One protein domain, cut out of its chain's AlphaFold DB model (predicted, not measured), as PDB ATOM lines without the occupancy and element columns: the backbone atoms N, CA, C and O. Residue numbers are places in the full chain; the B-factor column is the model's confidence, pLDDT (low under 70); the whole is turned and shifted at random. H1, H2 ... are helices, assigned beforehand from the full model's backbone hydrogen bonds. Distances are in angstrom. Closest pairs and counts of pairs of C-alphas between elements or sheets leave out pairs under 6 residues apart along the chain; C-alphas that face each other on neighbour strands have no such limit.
ATOM      1  N   LEU A  24     184.116 162.149 175.423       87.75
ATOM      2  CA  LEU A  24     183.961 160.715 175.166       87.75
ATOM      3  C   LEU A  24     185.310 160.040 174.903       87.75
ATOM      4  O   LEU A  24     185.584 158.985 175.472       87.75
ATOM      5  N   LEU A  25     186.162 160.650 174.075       89.56
ATOM      6  CA  LEU A  25     187.468 160.096 173.723       89.56
ATOM      7  C   LEU A  25     188.407 160.090 174.933       89.56
ATOM      8  O   LEU A  25     189.029 159.070 175.216       89.56
ATOM      9  N   ALA A  26     188.472 161.199 175.674       88.00
ATOM     10  CA  ALA A  26     189.260 161.293 176.897       88.00
ATOM     11  C   ALA A  26     188.785 160.266 177.930       88.00
ATOM     12  O   ALA A  26     189.602 159.518 178.459       88.00
ATOM     13  N   GLY A  27     187.471 160.168 178.152       85.31
ATOM     14  CA  GLY A  27     186.894 159.196 179.073       85.31
ATOM     15  C   GLY A  27     187.187 157.750 178.677       85.31
ATOM     16  O   GLY A  27     187.568 156.955 179.536       85.31
ATOM     17  N   LEU A  28     187.093 157.425 177.384       86.12
ATOM     18  CA  LEU A  28     187.442 156.107 176.855       86.12
ATOM     19  C   LEU A  28     188.929 155.790 177.053       86.12
ATOM     20  O   LEU A  28     189.249 154.707 177.534       86.12
ATOM     21  N   ILE A  29     189.826 156.729 176.731       86.75
ATOM     22  CA  ILE A  29     191.277 156.570 176.920       86.75
ATOM     23  C   ILE A  29     191.598 156.349 178.399       86.75
ATOM     24  O   ILE A  29     192.342 155.426 178.722       86.75
ATOM     25  N   THR A  30     191.017 157.146 179.302       86.00
ATOM     26  CA  THR A  30     191.205 156.971 180.749       86.00
ATOM     27  C   THR A  30     190.721 155.593 181.196       86.00
ATOM     28  O   THR A  30     191.435 154.907 181.921       86.00
ATOM     29  N   LEU A  31     189.553 155.143 180.730       82.94
ATOM     30  CA  LEU A  31     189.021 153.819 181.059       82.94
ATOM     31  C   LEU A  31     189.914 152.685 180.557       82.94
ATOM     32  O   LEU A  31     190.120 151.725 181.299       82.94
ATOM     33  N   LEU A  32     190.443 152.798 179.337       82.75
ATOM     34  CA  LEU A  32     191.337 151.806 178.736       82.75
ATOM     35  C   LEU A  32     192.687 151.756 179.456       82.75
ATOM     36  O   LEU A  32     193.157 150.677 179.793       82.75
ATOM     37  N   ALA A  33     193.265 152.921 179.755       82.56
ATOM     38  CA  ALA A  33     194.520 153.040 180.496       82.56
ATOM     39  C   ALA A  33     194.410 152.562 181.954       82.56
ATOM     40  O   ALA A  33     195.422 152.311 182.596       82.56
ATOM     41  N   SER A  34     193.189 152.455 182.478       81.94
ATOM     42  CA  SER A  34     192.922 151.982 183.840       81.94
ATOM     43  C   SER A  34     192.596 150.492 183.912       81.94
ATOM     44  O   SER A  34     192.315 150.003 185.006       81.94
ATOM     45  N   GLN A  35     192.546 149.786 182.777       74.75
ATOM     46  CA  GLN A  35     192.358 148.338 182.794       74.75
ATOM     47  C   GLN A  35     193.651 147.644 183.239       74.75
ATOM     48  O   GLN A  35     194.735 148.146 182.934       74.75
ATOM     49  N   PRO A  36     193.544 146.488 183.914       65.94
ATOM     50  CA  PRO A  36     194.682 145.603 184.126       65.94
ATOM     51  C   PRO A  36     195.368 145.322 182.790       65.94
ATOM     52  O   PRO A  36     194.702 144.958 181.816       65.94
ATOM     53  N   SER A  37     196.683 145.498 182.714       66.31
ATOM     54  CA  SER A  37     197.439 145.017 181.563       66.31
ATOM     55  C   SER A  37     197.794 143.550 181.787       66.31
ATOM     56  O   SER A  37     198.595 143.256 182.670       66.31
ATOM     57  N   PRO A  49     191.164 152.060 190.235       77.56
ATOM     58  CA  PRO A  49     189.746 152.337 190.478       77.56
ATOM     59  C   PRO A  49     189.408 153.820 190.267       77.56
ATOM     60  O   PRO A  49     188.328 154.152 189.776       77.56
ATOM     61  N   GLY A  50     190.355 154.717 190.567       81.19
ATOM     62  CA  GLY A  50     190.205 156.154 190.334       81.19
ATOM     63  C   GLY A  50     190.128 156.499 188.847       81.19
ATOM     64  O   GLY A  50     189.285 157.301 188.445       81.19
ATOM     65  N   GLY A  51     190.946 155.852 188.015       80.12
ATOM     66  CA  GLY A  51     190.925 156.076 186.572       80.12
ATOM     67  C   GLY A  51     189.660 155.527 185.896       80.12
ATOM     68  O   GLY A  51     189.094 156.180 185.019       80.12
ATOM     69  N   ARG A  52     189.115 154.402 186.379       82.81
ATOM     70  CA  ARG A  52     187.808 153.885 185.929       82.81
ATOM     71  C   ARG A  52     186.657 154.843 186.247       82.81
ATOM     72  O   ARG A  52     185.835 155.110 185.371       82.81
ATOM     73  N   LEU A  53     186.616 155.383 187.468       86.44
ATOM     74  CA  LEU A  53     185.616 156.377 187.877       86.44
ATOM     75  C   LEU A  53     185.736 157.671 187.064       86.44
ATOM     76  O   LEU A  53     184.735 158.159 186.543       86.44
ATOM     77  N   ALA A  54     186.952 158.197 186.906       82.44
ATOM     78  CA  ALA A  54     187.199 159.391 186.104       82.44
ATOM     79  C   ALA A  54     186.785 159.186 184.636       82.44
ATOM     80  O   ALA A  54     186.087 160.028 184.069       82.44
ATOM     81  N   GLY A  55     187.133 158.038 184.046       84.88
ATOM     82  CA  GLY A  55     186.719 157.674 182.693       84.88
ATOM     83  C   GLY A  55     185.198 157.589 182.547       84.88
ATOM     84  O   GLY A  55     184.636 158.171 181.619       84.88
ATOM     85  N   ALA A  56     184.511 156.945 183.494       88.00
ATOM     86  CA  ALA A  56     183.052 156.839 183.490       88.00
ATOM     87  C   ALA A  56     182.357 158.210 183.596       88.00
ATOM     88  O   ALA A  56     181.399 158.471 182.867       88.00
ATOM     89  N   VAL A  57     182.863 159.108 184.451       91.12
ATOM     90  CA  VAL A  57     182.344 160.480 184.583       91.12
ATOM     91  C   VAL A  57     182.524 161.264 183.284       91.12
ATOM     92  O   VAL A  57     181.587 161.925 182.834       91.12
ATOM     93  N   LEU A  58     183.694 161.167 182.650       87.62
ATOM     94  CA  LEU A  58     183.983 161.844 181.382       87.62
ATOM     95  C   LEU A  58     183.099 161.331 180.240       87.62
ATOM     96  O   LEU A  58     182.557 162.136 179.480       87.62
ATOM     97  N   ILE A  59     182.879 160.015 180.157       87.88
ATOM     98  CA  ILE A  59     181.947 159.429 179.186       87.88
ATOM     99  C   ILE A  59     180.520 159.921 179.447       87.88
ATOM    100  O   ILE A  59     179.838 160.336 178.509       87.88
ATOM    101  N   GLY A  60     180.074 159.922 180.706       90.25
ATOM    102  CA  GLY A  60     178.752 160.427 181.084       90.25
ATOM    103  C   GLY A  60     178.562 161.898 180.711       90.25
ATOM    104  O   GLY A  60     177.548 162.262 180.114       90.25
ATOM    105  N   ALA A  61     179.565 162.735 180.982       89.06
ATOM    106  CA  ALA A  61     179.564 164.142 180.594       89.06
ATOM    107  C   ALA A  61     179.504 164.314 179.067       89.06
ATOM    108  O   ALA A  61     178.695 165.097 178.569       89.06
ATOM    109  N   GLY A  62     180.300 163.547 178.315       88.56
ATOM    110  CA  GLY A  62     180.275 163.553 176.851       88.56
ATOM    111  C   GLY A  62     178.928 163.107 176.271       88.56
ATOM    112  O   GLY A  62     178.414 163.739 175.349       88.56
ATOM    113  N   ALA A  63     178.298 162.083 176.854       89.31
ATOM    114  CA  ALA A  63     176.980 161.601 176.441       89.31
ATOM    115  C   ALA A  63     175.875 162.644 176.678       89.31
ATOM    116  O   ALA A  63     175.070 162.902 175.781       89.31
ATOM    117  N   LEU A  64     175.862 163.298 177.845       90.81
ATOM    118  CA  LEU A  64     174.935 164.403 178.126       90.81
ATOM    119  C   LEU A  64     175.119 165.554 177.132       90.81
ATOM    120  O   LEU A  64     174.145 166.145 176.663       90.81
ATOM    121  N   LEU A  65     176.367 165.837 176.764       90.06
ATOM    122  CA  LEU A  65     176.680 166.886 175.809       90.06
ATOM    123  C   LEU A  65     176.257 166.523 174.374       90.06
ATOM    124  O   LEU A  65     175.771 167.393 173.654       90.06
ATOM    125  N   CYS A  66     176.327 165.244 173.986       86.81
ATOM    126  CA  CYS A  66     175.724 164.740 172.746       86.81
ATOM    127  C   CYS A  66     174.202 164.938 172.726       86.81
ATOM    128  O   CYS A  66     173.652 165.370 171.713       86.81
ATOM    129  N   VAL A  67     173.510 164.670 173.839       89.25
ATOM    130  CA  VAL A  67     172.059 164.904 173.942       89.25
ATOM    131  C   VAL A  67     171.739 166.393 173.799       89.25
ATOM    132  O   VAL A  67     170.847 166.759 173.034       89.25
ATOM    133  N   ALA A  68     172.500 167.264 174.467       85.62
ATOM    134  CA  ALA A  68     172.355 168.712 174.328       85.62
ATOM    135  C   ALA A  68     172.612 169.178 172.885       85.62
ATOM    136  O   ALA A  68     171.856 169.989 172.349       85.62
ATOM    137  N   TRP A  69     173.635 168.627 172.229       88.56
ATOM    138  CA  TRP A  69     173.951 168.905 170.830       88.56
ATOM    139  C   TRP A  69     172.808 168.516 169.882       88.56
ATOM    140  O   TRP A  69     172.422 169.318 169.027       88.56
ATOM    141  N   LEU A  70     172.219 167.331 170.069       84.56
ATOM    142  CA  LEU A  70     171.049 166.880 169.309       84.56
ATOM    143  C   LEU A  70     169.829 167.772 169.564       84.56
ATOM    144  O   LEU A  70     169.134 168.132 168.615       84.56
ATOM    145  N   GLY A  71     169.596 168.178 170.814       85.62
ATOM    146  CA  GLY A  71     168.518 169.102 171.174       85.62
ATOM    147  C   GLY A  71     168.656 170.455 170.473       85.62
ATOM    148  O   GLY A  71     167.707 170.931 169.848       85.62
ATOM    149  N   VAL A  72     169.855 171.043 170.497       84.12
ATOM    150  CA  VAL A  72     170.164 172.287 169.773       84.12
ATOM    151  C   VAL A  72     169.996 172.097 168.262       84.12
ATOM    152  O   VAL A  72     169.405 172.949 167.602       84.12
ATOM    153  N   GLY A  73     170.455 170.971 167.710       80.69
ATOM    154  CA  GLY A  73     170.282 170.643 166.294       80.69
ATOM    155  C   GLY A  73     168.813 170.537 165.875       80.69
ATOM    156  O   GLY A  73     168.437 171.075 164.835       80.69
ATOM    157  N   ALA A  74     167.973 169.912 166.703       80.62
ATOM    158  CA  ALA A  74     166.536 169.798 166.466       80.62
ATOM    159  C   ALA A  74     165.825 171.160 166.540       80.62
ATOM    160  O   ALA A  74     165.009 171.471 165.676       80.62
ATOM    161  N   LEU A  75     166.172 172.003 167.520       81.88
ATOM    162  CA  LEU A  75     165.638 173.369 167.658       81.88
ATOM    163  C   LEU A  75     165.998 174.269 166.468       81.88
ATOM    164  O   LEU A  75     165.212 175.129 166.070       81.88
ATOM    165  N   LEU A  76     167.191 174.086 165.904       78.44
ATOM    166  CA  LEU A  76     167.667 174.844 164.746       78.44
ATOM    167  C   LEU A  76     167.151 174.288 163.415       78.44
ATOM    168  O   LEU A  76     167.311 174.939 162.376       78.44
ATOM    169  N   TRP A  77     166.532 173.107 163.420       76.69
ATOM    170  CA  TRP A  77     166.018 172.503 162.207       76.69
ATOM    171  C   TRP A  77     164.779 173.262 161.723       76.69
ATOM    172  O   TRP A  77     163.686 173.156 162.273       76.69
TER     173      TRP A  77
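AT A GLANCE: This is residues 24 to 37 and 49 to 77 of the 101 residues of an uncharacterized protein of Jiangella alkaliphila (UniProt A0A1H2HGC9). A short helix, H1, lies side by side with the first part of a helix more than twice as many residues long, H2, and the far end of H2 sticks out alone at residues 67 to 76. The printed part has 43 residues with two named helices, H1 then H2, and no named strand; the class is all helix. The whole is only just loose, close to extended, with a radius of gyration of the C-alphas of 13.5 A, and it spans 46 by 13 by 9 A.

IN THESE COORDINATES: H1 takes residues 24 to 33, from C-alpha 24 at (183.961, 160.715, 175.166), and is 14.1 A long from first to last C-alpha. H2 takes residues 49 to 76, is 40.7 A long and ends with C-alpha 76 at (167.667, 174.844, 164.746).

HOW THE PARTS SIT: H1 and H2 touch, H2 with residues 51 to 63 alone; the closest C-alphas, of Gly 27 and Gly 55, are 3.9 A apart. They run opposite ways at a shallow tilt of 16 degrees. In H1 and H2 every O i to N i+4 pair is within hydrogen-bond range.

THE WHOLE: The C-alphas farthest apart, of Ser 37 and Trp 77, are 46.0 A apart. Residues 38 to 48 are not printed, and C-alphas 37 and 49 are 13.9 A apart across this cut. Residues 36 to 37 have pLDDT under 70.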